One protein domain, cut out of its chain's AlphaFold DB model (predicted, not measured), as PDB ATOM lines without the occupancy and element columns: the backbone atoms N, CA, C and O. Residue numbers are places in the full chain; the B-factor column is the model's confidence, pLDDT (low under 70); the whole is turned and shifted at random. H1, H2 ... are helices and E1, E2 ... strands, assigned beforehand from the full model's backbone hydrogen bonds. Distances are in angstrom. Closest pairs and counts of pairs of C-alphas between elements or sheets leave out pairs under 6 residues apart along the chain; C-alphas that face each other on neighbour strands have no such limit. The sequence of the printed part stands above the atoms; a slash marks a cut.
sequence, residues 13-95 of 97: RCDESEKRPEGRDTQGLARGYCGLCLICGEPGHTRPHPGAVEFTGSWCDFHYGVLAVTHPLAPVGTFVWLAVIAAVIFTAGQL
ATOM      1  N   ARG A  13     -45.890  43.319   8.908       60.91
ATOM      2  CA  ARG A  13     -45.492  43.511  10.325       60.91
ATOM      3  C   ARG A  13     -44.109  44.164  10.509       60.91
ATOM      4  O   ARG A  13     -43.609  44.244  11.622       60.91
ATOM      5  N   CYS A  14     -43.490  44.632   9.428       62.84
ATOM      6  CA  CYS A  14     -42.135  45.189   9.387       62.84
ATOM      7  C   CYS A  14     -41.963  46.574  10.046       62.84
ATOM      8  O   CYS A  14     -40.865  47.129   9.987       62.84
ATOM      9  N   ASP A  15     -42.997  47.122  10.684       56.34
ATOM     10  CA  ASP A  15     -43.011  48.479  11.244       56.34
ATOM     11  C   ASP A  15     -41.873  48.724  12.264       56.34
ATOM     12  O   ASP A  15     -41.315  49.815  12.327       56.34
ATOM     13  N   GLU A  16     -41.412  47.700  12.998       54.19
ATOM     14  CA  GLU A  16     -40.248  47.839  13.895       54.19
ATOM     15  C   GLU A  16     -38.922  48.104  13.159       54.19
ATOM     16  O   GLU A  16     -38.113  48.910  13.626       54.19
ATOM     17  N   SER A  17     -38.712  47.481  11.994       55.19
ATOM     18  CA  SER A  17     -37.525  47.706  11.152       55.19
ATOM     19  C   SER A  17     -37.552  49.065  10.441       55.19
ATOM     20  O   SER A  17     -36.501  49.622  10.133       55.19
ATOM     21  N   GLU A  18     -38.747  49.617  10.196       53.00
ATOM     22  CA  GLU A  18     -38.929  50.971   9.656       53.00
ATOM     23  C   GLU A  18     -38.750  52.046  10.744       53.00
ATOM     24  O   GLU A  18     -38.270  53.142  10.455       53.00
ATOM     25  N   LYS A  19     -39.086  51.735  12.004       51.34
ATOM     26  CA  LYS A  19     -39.049  52.673  13.141       51.34
ATOM     27  C   LYS A  19     -37.683  52.843  13.809       51.34
ATOM     28  O   LYS A  19     -37.483  53.853  14.484       51.34
ATOM     29  N   ARG A  20     -36.741  51.902  13.658       51.50
ATOM     30  CA  ARG A  20     -35.369  52.052  14.182       51.50
ATOM     31  C   ARG A  20     -34.394  52.457  13.066       51.50
ATOM     32  O   ARG A  20     -34.077  51.635  12.213       51.50
ATOM     33  N   PRO A  21     -33.860  53.694  13.080       51.12
ATOM     34  CA  PRO A  21     -32.972  54.183  12.022       51.12
ATOM     35  C   PRO A  21     -31.572  53.540  12.030       51.12
ATOM     36  O   PRO A  21     -30.816  53.699  11.065       51.12
ATOM     37  N   GLU A  22     -31.211  52.790  13.075       47.72
ATOM     38  CA  GLU A  22     -29.841  52.331  13.317       47.72
ATOM     39  C   GLU A  22     -29.783  50.802  13.436       47.72
ATOM     40  O   GLU A  22     -30.275  50.227  14.407       47.72
ATOM     41  N   GLY A  23     -29.179  50.149  12.437       51.69
ATOM     42  CA  GLY A  23     -28.889  48.710  12.437       51.69
ATOM     43  C   GLY A  23     -29.595  47.905  11.341       51.69
ATOM     44  O   GLY A  23     -30.694  48.237  10.902       51.69
ATOM     45  N   ARG A  24     -28.929  46.832  10.885       50.47
ATOM     46  CA  ARG A  24     -29.602  45.697  10.231       50.47
ATOM     47  C   ARG A  24     -30.647  45.156  11.211       50.47
ATOM     48  O   ARG A  24     -30.392  45.165  12.416       50.47
ATOM     49  N   ASP A  25     -31.781  44.674  10.707       54.19
ATOM     50  CA  ASP A  25     -32.716  43.907  11.541       54.19
ATOM     51  C   ASP A  25     -31.952  42.742  12.213       54.19
ATOM     52  O   ASP A  25     -30.905  42.307  11.726       54.19
ATOM     53  N   THR A  26     -32.475  42.223  13.318       50.22
ATOM     54  CA  THR A  26     -32.042  41.018  14.044       50.22
ATOM     55  C   THR A  26     -31.677  39.826  13.143       50.22
ATOM     56  O   THR A  26     -30.917  38.956  13.557       50.22
ATOM     57  N   GLN A  27     -32.160  39.810  11.896       56.19
ATOM     58  CA  GLN A  27     -31.927  38.783  10.876       56.19
ATOM     59  C   GLN A  27     -30.890  39.166   9.796       56.19
ATOM     60  O   GLN A  27     -30.696  38.427   8.835       56.19
ATOM     61  N   GLY A  28     -30.220  40.318   9.904       60.53
ATOM     62  CA  GLY A  28     -29.206  40.773   8.942       60.53
ATOM     63  C   GLY A  28     -29.759  41.370   7.640       60.53
ATOM     64  O   GLY A  28     -28.981  41.681   6.736       60.53
ATOM     65  N   LEU A  29     -31.079  41.546   7.543       64.06
ATOM     66  CA  LEU A  29     -31.779  42.048   6.359       64.06
ATOM     67  C   LEU A  29     -31.547  43.547   6.126       64.06
ATOM     68  O   LEU A  29     -31.301  44.325   7.054       64.06
ATOM     69  N   ALA A  30     -31.636  43.946   4.854       62.31
ATOM     70  CA  ALA A  30     -31.632  45.350   4.460       62.31
ATOM     71  C   ALA A  30     -32.839  46.090   5.069       62.31
ATOM     72  O   ALA A  30     -33.881  45.493   5.335       62.31
ATOM     73  N   ARG A  31     -32.691  47.404   5.274       66.88
ATOM     74  CA  ARG A  31     -33.732  48.270   5.851       66.88
ATOM     75  C   ARG A  31     -35.077  48.102   5.130       66.88
ATOM     76  O   ARG A  31     -35.107  48.066   3.902       66.88
ATOM     77  N   GLY A  32     -36.166  48.059   5.900       67.81
ATOM     78  CA  GLY A  32     -37.541  48.001   5.390       67.81
ATOM     79  C   GLY A  32     -38.057  46.600   5.042       67.81
ATOM     80  O   GLY A  32     -39.223  46.475   4.684       67.81
ATOM     81  N   TYR A  33     -37.249  45.545   5.168       72.50
ATOM     82  CA  TYR A  33     -37.647  44.162   4.873       72.50
ATOM     83  C   TYR A  33     -37.753  43.330   6.159       72.50
ATOM     84  O   TYR A  33     -36.998  43.554   7.095       72.50
ATOM     85  N   CYS A  34     -38.665  42.351   6.198       72.50
ATOM     86  CA  CYS A  34     -38.884  41.475   7.372       72.50
ATOM     87  C   CYS A  34     -38.695  39.979   7.086       72.50
ATOM     88  O   CYS A  34     -39.070  39.139   7.902       72.50
ATOM     89  N   GLY A  35     -38.159  39.633   5.915       78.19
ATOM     90  CA  GLY A  35     -37.779  38.267   5.575       78.19
ATOM     91  C   GLY A  35     -37.106  38.184   4.207       78.19
ATOM     92  O   GLY A  35     -36.933  39.195   3.525       78.19
ATOM     93  N   LEU A  36     -36.755  36.971   3.787       83.25
ATOM     94  CA  LEU A  36     -36.261  36.680   2.437       83.25
ATOM     95  C   LEU A  36     -37.382  36.066   1.602       83.25
ATOM     96  O   LEU A  36     -38.152  35.244   2.092       83.25
ATOM     97  N   CYS A  37     -37.497  36.448   0.339       86.00
ATOM     98  CA  CYS A  37     -38.486  35.896  -0.565       86.00
ATOM     99  C   CYS A  37     -38.328  34.377  -0.653       86.00
ATOM    100  O   CYS A  37     -37.254  33.891  -0.992       86.00
ATOM    101  N   LEU A  38     -39.408  33.631  -0.418       84.94
ATOM    102  CA  LEU A  38     -39.384  32.164  -0.491       84.94
ATOM    103  C   LEU A  38     -39.059  31.621  -1.894       84.94
ATOM    104  O   LEU A  38     -38.700  30.455  -2.017       84.94
ATOM    105  N   ILE A  39     -39.187  32.448  -2.935       85.94
ATOM    106  CA  ILE A  39     -38.932  32.058  -4.326       85.94
ATOM    107  C   ILE A  39     -37.492  32.367  -4.748       85.94
ATOM    108  O   ILE A  39     -36.799  31.483  -5.238       85.94
ATOM    109  N   CYS A  40     -37.032  33.613  -4.571       88.00
ATOM    110  CA  CYS A  40     -35.714  34.053  -5.057       88.00
ATOM    111  C   CYS A  40     -34.666  34.296  -3.966       88.00
ATOM    112  O   CYS A  40     -33.516  34.568  -4.291       88.00
ATOM    113  N   GLY A  41     -35.038  34.249  -2.687       84.69
ATOM    114  CA  GLY A  41     -34.134  34.558  -1.580       84.69
ATOM    115  C   GLY A  41     -33.759  36.039  -1.451       84.69
ATOM    116  O   GLY A  41     -32.973  36.379  -0.577       84.69
ATOM    117  N   GLU A  42     -34.307  36.933  -2.276       86.31
ATOM    118  CA  GLU A  42     -34.084  38.380  -2.154       86.31
ATOM    119  C   GLU A  42     -34.855  38.982  -0.969       86.31
ATOM    120  O   GLU A  42     -35.857  38.406  -0.546       86.31
ATOM    121  N   PRO A  43     -34.466  40.156  -0.441       82.88
ATOM    122  CA  PRO A  43     -35.218  40.827   0.615       82.88
ATOM    123  C   PRO A  43     -36.702  40.995   0.257       82.88
ATOM    124  O   PRO A  43     -37.069  41.460  -0.824       82.88
ATOM    125  N   GLY A  44     -37.572  40.580   1.172       83.31
ATOM    126  CA  GLY A  44     -39.012  40.549   0.980       83.31
ATOM    127  C   GLY A  44     -39.783  40.937   2.234       83.31
ATOM    128  O   GLY A  44     -39.234  41.252   3.292       83.31
ATOM    129  N   HIS A  45     -41.102  40.919   2.099       80.25
ATOM    130  CA  HIS A  45     -42.015  41.247   3.179       80.25
ATOM    131  C   HIS A  45     -42.923  40.064   3.478       80.25
ATOM    132  O   HIS A  45     -43.506  39.470   2.568       80.25
ATOM    133  N   THR A  46     -43.072  39.765   4.759       77.88
ATOM    134  CA  THR A  46     -44.064  38.838   5.287       77.88
ATOM    135  C   THR A  46     -45.433  39.483   5.150       77.88
ATOM    136  O   THR A  46     -45.773  40.424   5.872       77.88
ATOM    137  N   ARG A  47     -46.189  39.001   4.168       75.44
ATOM    138  CA  ARG A  47     -47.519  39.489   3.799       75.44
ATOM    139  C   ARG A  47     -48.478  38.304   3.746       75.44
ATOM    140  O   ARG A  47     -48.029  37.203   3.418       75.44
ATOM    141  N   PRO A  48     -49.776  38.511   4.014       75.06
ATOM    142  CA  PRO A  48     -50.787  37.521   3.690       75.06
ATOM    143  C   PRO A  48     -50.699  37.180   2.208       75.06
ATOM    144  O   PRO A  48     -50.544  38.067   1.358       75.06
ATOM    145  N   HIS A  49     -50.779  35.891   1.915       76.38
ATOM    146  CA  HIS A  49     -50.852  35.407   0.551       76.38
ATOM    147  C   HIS A  49     -52.006  36.108  -0.201       76.38
ATOM    148  O   HIS A  49     -53.080  36.299   0.369       76.38
ATOM    149  N   PRO A  50     -51.801  36.538  -1.461       73.00
ATOM    150  CA  PRO A  50     -52.804  37.305  -2.200       73.00
ATOM    151  C   PRO A  50     -54.026  36.465  -2.600       73.00
ATOM    152  O   PRO A  50     -55.098  37.015  -2.826       73.00
ATOM    153  N   GLY A  51     -53.879  35.141  -2.694       67.31
ATOM    154  CA  GLY A  51     -55.005  34.202  -2.748       67.31
ATOM    155  C   GLY A  51     -55.547  33.890  -1.352       67.31
ATOM    156  O   GLY A  51     -54.767  33.911  -0.410       67.31
ATOM    157  N   ALA A  52     -56.840  33.560  -1.252       65.88
ATOM    158  CA  ALA A  52     -57.648  33.347  -0.034       65.88
ATOM    159  C   ALA A  52     -57.198  32.239   0.960       65.88
ATOM    160  O   ALA A  52     -58.023  31.635   1.640       65.88
ATOM    161  N   VAL A  53     -55.903  31.951   1.053       65.25
ATOM    162  CA  VAL A  53     -55.287  31.032   2.012       65.25
ATOM    163  C   VAL A  53     -54.372  31.810   2.951       65.25
ATOM    164  O   VAL A  53     -53.673  32.728   2.530       65.25
ATOM    165  N   GLU A  54     -54.329  31.425   4.227       60.44
ATOM    166  CA  GLU A  54     -53.379  31.984   5.195       60.44
ATOM    167  C   GLU A  54     -51.967  31.424   4.966       60.44
ATOM    168  O   GLU A  54     -51.421  30.690   5.786       60.44
ATOM    169  N   PHE A  55     -51.346  31.745   3.830       57.16
ATOM    170  CA  PHE A  55     -49.933  31.432   3.631       57.16
ATOM    171  C   PHE A  55     -49.069  32.560   4.197       57.16
ATOM    172  O   PHE A  55     -49.000  33.660   3.642       57.16
ATOM    173  N   THR A  56     -48.417  32.282   5.324       66.25
ATOM    174  CA  THR A  56     -47.501  33.187   6.023       66.25
ATOM    175  C   THR A  56     -46.061  32.895   5.606       66.25
ATOM    176  O   THR A  56     -45.345  32.103   6.209       66.25
ATOM    177  N   GLY A  57     -45.639  33.552   4.528       72.56
ATOM    178  CA  GLY A  57     -44.270  33.537   4.016       72.56
ATOM    179  C   GLY A  57     -43.808  34.942   3.642       72.56
ATOM    180  O   GLY A  57     -44.627  35.855   3.503       72.56
ATOM    181  N   SER A  58     -42.502  35.138   3.481       82.50
ATOM    182  CA  SER A  58     -41.931  36.390   2.982       82.50
ATOM    183  C   SER A  58     -41.844  36.391   1.453       82.50
ATOM    184  O   SER A  58     -41.411  35.420   0.834       82.50
ATOM    185  N   TRP A  59     -42.251  37.504   0.836       85.06
ATOM    186  CA  TRP A  59     -42.325  37.678  -0.618       85.06
ATOM    187  C   TRP A  59     -41.726  39.023  -1.044       85.06
ATOM    188  O   TRP A  59     -42.052  40.067  -0.460       85.06
ATOM    189  N   CYS A  60     -40.884  39.025  -2.081       86.56
ATOM    190  CA  CYS A  60     -40.478  40.271  -2.733       86.56
ATOM    191  C   CYS A  60     -41.656  40.870  -3.518       86.56
ATOM    192  O   CYS A  60     -42.624  40.173  -3.833       86.56
ATOM    193  N   ASP A  61     -41.590  42.168  -3.829       84.38
ATOM    194  CA  ASP A  61     -42.668  42.869  -4.544       84.38
ATOM    195  C   ASP A  61     -42.967  42.235  -5.913       84.38
ATOM    196  O   ASP A  61     -44.129  42.132  -6.303       84.38
ATOM    197  N   PHE A  62     -41.935  41.733  -6.599       87.88
ATOM    198  CA  PHE A  62     -42.075  41.074  -7.894       87.88
ATOM    199  C   PHE A  62     -42.882  39.773  -7.802       87.88
ATOM    200  O   PHE A  62     -43.938  39.659  -8.425       87.88
ATOM    201  N   HIS A  63     -42.439  38.807  -6.988       87.62
ATOM    202  CA  HIS A  63     -43.132  37.521  -6.861       87.62
ATOM    203  C   HIS A  63     -44.522  37.672  -6.241       87.62
ATOM    204  O   HIS A  63     -45.445  36.963  -6.638       87.62
ATOM    205  N   TYR A  64     -44.698  38.629  -5.325       86.00
ATOM    206  CA  TYR A  64     -46.017  38.956  -4.793       86.00
ATOM    207  C   TYR A  64     -46.955  39.488  -5.887       86.00
ATOM    208  O   TYR A  64     -48.097  39.044  -5.982       86.00
ATOM    209  N   GLY A  65     -46.474  40.394  -6.746       85.88
ATOM    210  CA  GLY A  65     -47.245  40.938  -7.865       85.88
ATOM    211  C   GLY A  65     -47.615  39.882  -8.908       85.88
ATOM    212  O   GLY A  65     -48.774  39.792  -9.304       85.88
ATOM    213  N   VAL A  66     -46.661  39.029  -9.299       87.75
ATOM    214  CA  VAL A  66     -46.914  37.904 -10.219       87.75
ATOM    215  C   VAL A  66     -48.003  36.993  -9.662       87.75
ATOM    216  O   VAL A  66     -48.946  36.637 -10.372       87.75
ATOM    217  N   LEU A  67     -47.921  36.651  -8.378       85.25
ATOM    218  CA  LEU A  67     -48.897  35.790  -7.726       85.25
ATOM    219  C   LEU A  67     -50.270  36.467  -7.609       85.25
ATOM    220  O   LEU A  67     -51.288  35.829  -7.856       85.25
ATOM    221  N   ALA A  68     -50.316  37.769  -7.317       84.12
ATOM    222  CA  ALA A  68     -51.563  38.532  -7.242       84.12
ATOM    223  C   ALA A  68     -52.324  38.606  -8.583       84.12
ATOM    224  O   ALA A  68     -53.543  38.780  -8.588       84.12
ATOM    225  N   VAL A  69     -51.621  38.459  -9.710       84.25
ATOM    226  CA  VAL A  69     -52.216  38.469 -11.058       84.25
ATOM    227  C   VAL A  69     -52.519  37.063 -11.570       84.25
ATOM    228  O   VAL A  69     -53.520  36.861 -12.246       84.25
ATOM    229  N   THR A  70     -51.670  36.082 -11.278       84.56
ATOM    230  CA  THR A  70     -51.803  34.727 -11.843       84.56
ATOM    231  C   THR A  70     -52.684  33.809 -11.004       84.56
ATOM    232  O   THR A  70     -53.289  32.880 -11.542       84.56
ATOM    233  N   HIS A  71     -52.784  34.051  -9.693       84.75
ATOM    234  CA  HIS A  71     -53.523  33.173  -8.799       84.75
ATOM    235  C   HIS A  71     -55.041  33.388  -8.953       84.75
ATOM    236  O   HIS A  71     -55.518  34.503  -8.747       84.75
ATOM    237  N   PRO A  72     -55.840  32.341  -9.232       81.44
ATOM    238  CA  PRO A  72     -57.278  32.476  -9.500       81.44
ATOM    239  C   PRO A  72     -58.088  32.984  -8.304       81.44
ATOM    240  O   PRO A  72     -59.178  33.502  -8.486       81.44
ATOM    241  N   LEU A  73     -57.563  32.829  -7.083       82.56
ATOM    242  CA  LEU A  73     -58.175  33.360  -5.857       82.56
ATOM    243  C   LEU A  73     -57.652  34.746  -5.447       82.56
ATOM    244  O   LEU A  73     -58.028  35.231  -4.383       82.56
ATOM    245  N   ALA A  74     -56.746  35.350  -6.219       84.19
ATOM    246  CA  ALA A  74     -56.318  36.724  -5.981       84.19
ATOM    247  C   ALA A  74     -57.272  37.696  -6.695       84.19
ATOM    248  O   ALA A  74     -57.736  37.368  -7.783       84.19
ATOM    249  N   PRO A  75     -57.546  38.903  -6.160       80.31
ATOM    250  CA  PRO A  75     -58.571  39.794  -6.708       80.31
ATOM    251  C   PRO A  75     -58.431  40.070  -8.210       80.31
ATOM    252  O   PRO A  75     -59.417  40.020  -8.936       80.31
ATOM    253  N   VAL A  76     -57.205  40.320  -8.681       84.81
ATOM    254  CA  VAL A  76     -56.926  40.549 -10.108       84.81
ATOM    255  C   VAL A  76     -56.954  39.233 -10.884       84.81
ATOM    256  O   VAL A  76     -57.587  39.157 -11.939       84.81
ATOM    257  N   GLY A  77     -56.323  38.184 -10.353       85.12
ATOM    258  CA  GLY A  77     -56.295  36.876 -11.000       85.12
ATOM    259  C   GLY A  77     -57.669  36.237 -11.189       85.12
ATOM    260  O   GLY A  77     -57.882  35.583 -12.207       85.12
ATOM    261  N   THR A  78     -58.640  36.502 -10.310       87.12
ATOM    262  CA  THR A  78     -60.035  36.070 -10.486       87.12
ATOM    263  C   THR A  78     -60.597  36.556 -11.821       87.12
ATOM    264  O   THR A  78     -61.127  35.762 -12.594       87.12
ATOM    265  N   PHE A  79     -60.454  37.848 -12.136       89.25
ATOM    266  CA  PHE A  79     -60.968  38.404 -13.392       89.25
ATOM    267  C   PHE A  79     -60.233  37.852 -14.612       89.25
ATOM    268  O   PHE A  79     -60.870  37.549 -15.621       89.25
ATOM    269  N   VAL A  80     -58.910  37.672 -14.509       89.88
ATOM    270  CA  VAL A  80     -58.100  37.061 -15.573       89.88
ATOM    271  C   VAL A  80     -58.604  35.649 -15.876       89.88
ATOM    272  O   VAL A  80     -58.888  35.328 -17.029       89.88
ATOM    273  N   TRP A  81     -58.792  34.820 -14.850       91.88
ATOM    274  CA  TRP A  81     -59.260  33.447 -15.023       91.88
ATOM    275  C   TRP A  81     -60.709  33.360 -15.498       91.88
ATOM    276  O   TRP A  81     -61.008  32.525 -16.348       91.88
ATOM    277  N   LEU A  82     -61.600  34.242 -15.036       93.31
ATOM    278  CA  LEU A  82     -62.968  34.315 -15.559       93.31
ATOM    279  C   LEU A  82     -62.988  34.660 -17.053       93.31
ATOM    280  O   LEU A  82     -63.747  34.046 -17.802       93.31
ATOM    281  N   ALA A  83     -62.136  35.584 -17.504       92.69
ATOM    282  CA  ALA A  83     -62.015  35.920 -18.921       92.69
ATOM    283  C   ALA A  83     -61.491  34.735 -19.748       92.69
ATOM    284  O   ALA A  83     -62.037  34.438 -20.810       92.69
ATOM    285  N   VAL A  84     -60.481  34.018 -19.241       93.12
ATOM    286  CA  VAL A  84     -59.956  32.798 -19.877       93.12
ATOM    287  C   VAL A  84     -61.041  31.723 -19.975       93.12
ATOM    288  O   VAL A  84     -61.257  31.173 -21.051       93.12
ATOM    289  N   ILE A  85     -61.776  31.458 -18.890       94.44
ATOM    290  CA  ILE A  85     -62.877  30.481 -18.871       94.44
ATOM    291  C   ILE A  85     -63.972  30.881 -19.868       94.44
ATOM    292  O   ILE A  85     -64.419  30.045 -20.650       94.44
ATOM    293  N   ALA A  86     -64.373  32.154 -19.894       94.25
ATOM    294  CA  ALA A  86     -65.374  32.650 -20.836       94.25
ATOM    295  C   ALA A  86     -64.924  32.489 -22.298       94.25
ATOM    296  O   ALA A  86     -65.714  32.056 -23.135       94.25
ATOM    297  N   ALA A  87     -63.653  32.772 -22.605       94.62
ATOM    298  CA  ALA A  87     -63.088  32.580 -23.939       94.62
ATOM    299  C   ALA A  87     -63.063  31.099 -24.352       94.62
ATOM    300  O   ALA A  87     -63.409  30.764 -25.487       94.62
ATOM    301  N   VAL A  88     -62.714  30.198 -23.428       95.00
ATOM    302  CA  VAL A  88     -62.747  28.745 -23.660       95.00
ATOM    303  C   VAL A  88     -64.177  28.267 -23.924       95.00
ATOM    304  O   VAL A  88     -64.411  27.558 -24.899       95.00
ATOM    305  N   ILE A  89     -65.154  28.700 -23.122       95.19
ATOM    306  CA  ILE A  89     -66.571  28.352 -23.327       95.19
ATOM    307  C   ILE A  89     -67.069  28.883 -24.674       95.19
ATOM    308  O   ILE A  89     -67.737  28.161 -25.414       95.19
ATOM    309  N   PHE A  90     -66.737  30.130 -25.012       95.12
ATOM    310  CA  PHE A  90     -67.152  30.745 -26.269       95.12
ATOM    311  C   PHE A  90     -66.583  29.997 -27.477       95.12
ATOM    312  O   PHE A  90     -67.337  29.626 -28.371       95.12
ATOM    313  N   THR A  91     -65.275  29.735 -27.494       94.12
ATOM    314  CA  THR A  91     -64.608  29.020 -28.596       94.12
ATOM    315  C   THR A  91     -65.105  27.584 -28.735       94.12
ATOM    316  O   THR A  91     -65.418  27.163 -29.847       94.12
ATOM    317  N   ALA A  92     -65.287  26.860 -27.628       91.44
ATOM    318  CA  ALA A  92     -65.905  25.535 -27.646       91.44
ATOM    319  C   ALA A  92     -67.342  25.585 -28.197       91.44
ATOM    320  O   ALA A  92     -67.721  24.755 -29.017       91.44
ATOM    321  N   GLY A  93     -68.132  26.588 -27.806       90.06
ATOM    322  CA  GLY A  93     -69.489  26.793 -28.318       90.06
ATOM    323  C   GLY A  93     -69.550  27.146 -29.807       90.06
ATOM    324  O   GLY A  93     -70.511  26.767 -30.471       90.06
ATOM    325  N   GLN A  94     -68.540  27.840 -30.344       89.56
ATOM    326  CA  GLN A  94     -68.411  28.069 -31.790       89.56
ATOM    327  C   GLN A  94     -68.041  26.785 -32.540       89.56
ATOM    328  O   GLN A  94     -68.515  26.588 -33.647       89.56
ATOM    329  N   LEU A  95     -67.224  25.911 -31.944       86.00
ATOM    330  CA  LEU A  95     -66.823  24.635 -32.552       86.00
ATOM    331  C   LEU A  95     -67.935  23.574 -32.542       86.00
ATOM    332  O   LEU A  95     -67.904  22.655 -33.353       86.00
TER     333      LEU A  95
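What this domain is: This is residues 13 to 95 of the 97 residues of an uncharacterized protein of Candidatus Rokubacteria bacterium (UniProt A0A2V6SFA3). Look for a thin rod: a loose loop with the short helix H1 at one end, a small hairpin of E1 and E2 with helix H2 close by in the middle, and the long helix H3 making the other end, its residues 83 to 95 sticking out free. The printed part has 83 residues, with H1, E1, E2, H2 and H3 in that order; the class is mixed, helices and strands, and the sheet E1 - E2 is antiparallel. The whole is only just extended, close to loose, with a radius of gyration of the C-alphas of 18.0 A and spans of 65 by 20 by 17 A.

Where its parts are: Find C-alpha 15 at (-43.011, 48.479, 11.244), where H1, residues 15 to 19, begins. After residues 20 to 42, with no named element, come E1, residues 43 to 48, 16.2 A long, and E2, residues 56 to 59. H2, residues 61 to 70, measures 14.2 A. H3, residues 75 to 95, runs 31.1 A to C-alpha 95 at (-66.823, 24.635, -32.552).

How they stand to each other: Look first at the hairpin E1 and E2, antiparallel at 143 degrees: N 45 and O 59 are within hydrogen-bond range at 2.9 A. Residues 35 to 36 pair antiparallel with residues 43 to 44 of E1. The closest C-alphas of E1 and H2, those of Gly 44 and Asp 61, are 7.0 A apart. H3 touches H2 with residues 75 to 80 alone, closest at the C-alphas of Val 69 and Gly 77, 4.4 A. They run the same way at a shallow tilt of 34 degrees, only just short of steep. H1 is apart from E2, H2 and H3. Every O i to N i+4 pair is within hydrogen-bond range in H1 and H2, and 16 of 17 in H3.

The domain as a whole: The C-alphas farthest apart, those of Glu 22 and Leu 95, are 65.1 A apart. The printed part has no cut, and the link from H1 to E1 is long. Mean pLDDT of the printed part is 76.9; residues 13 to 32 and 51 to 56 are under 70.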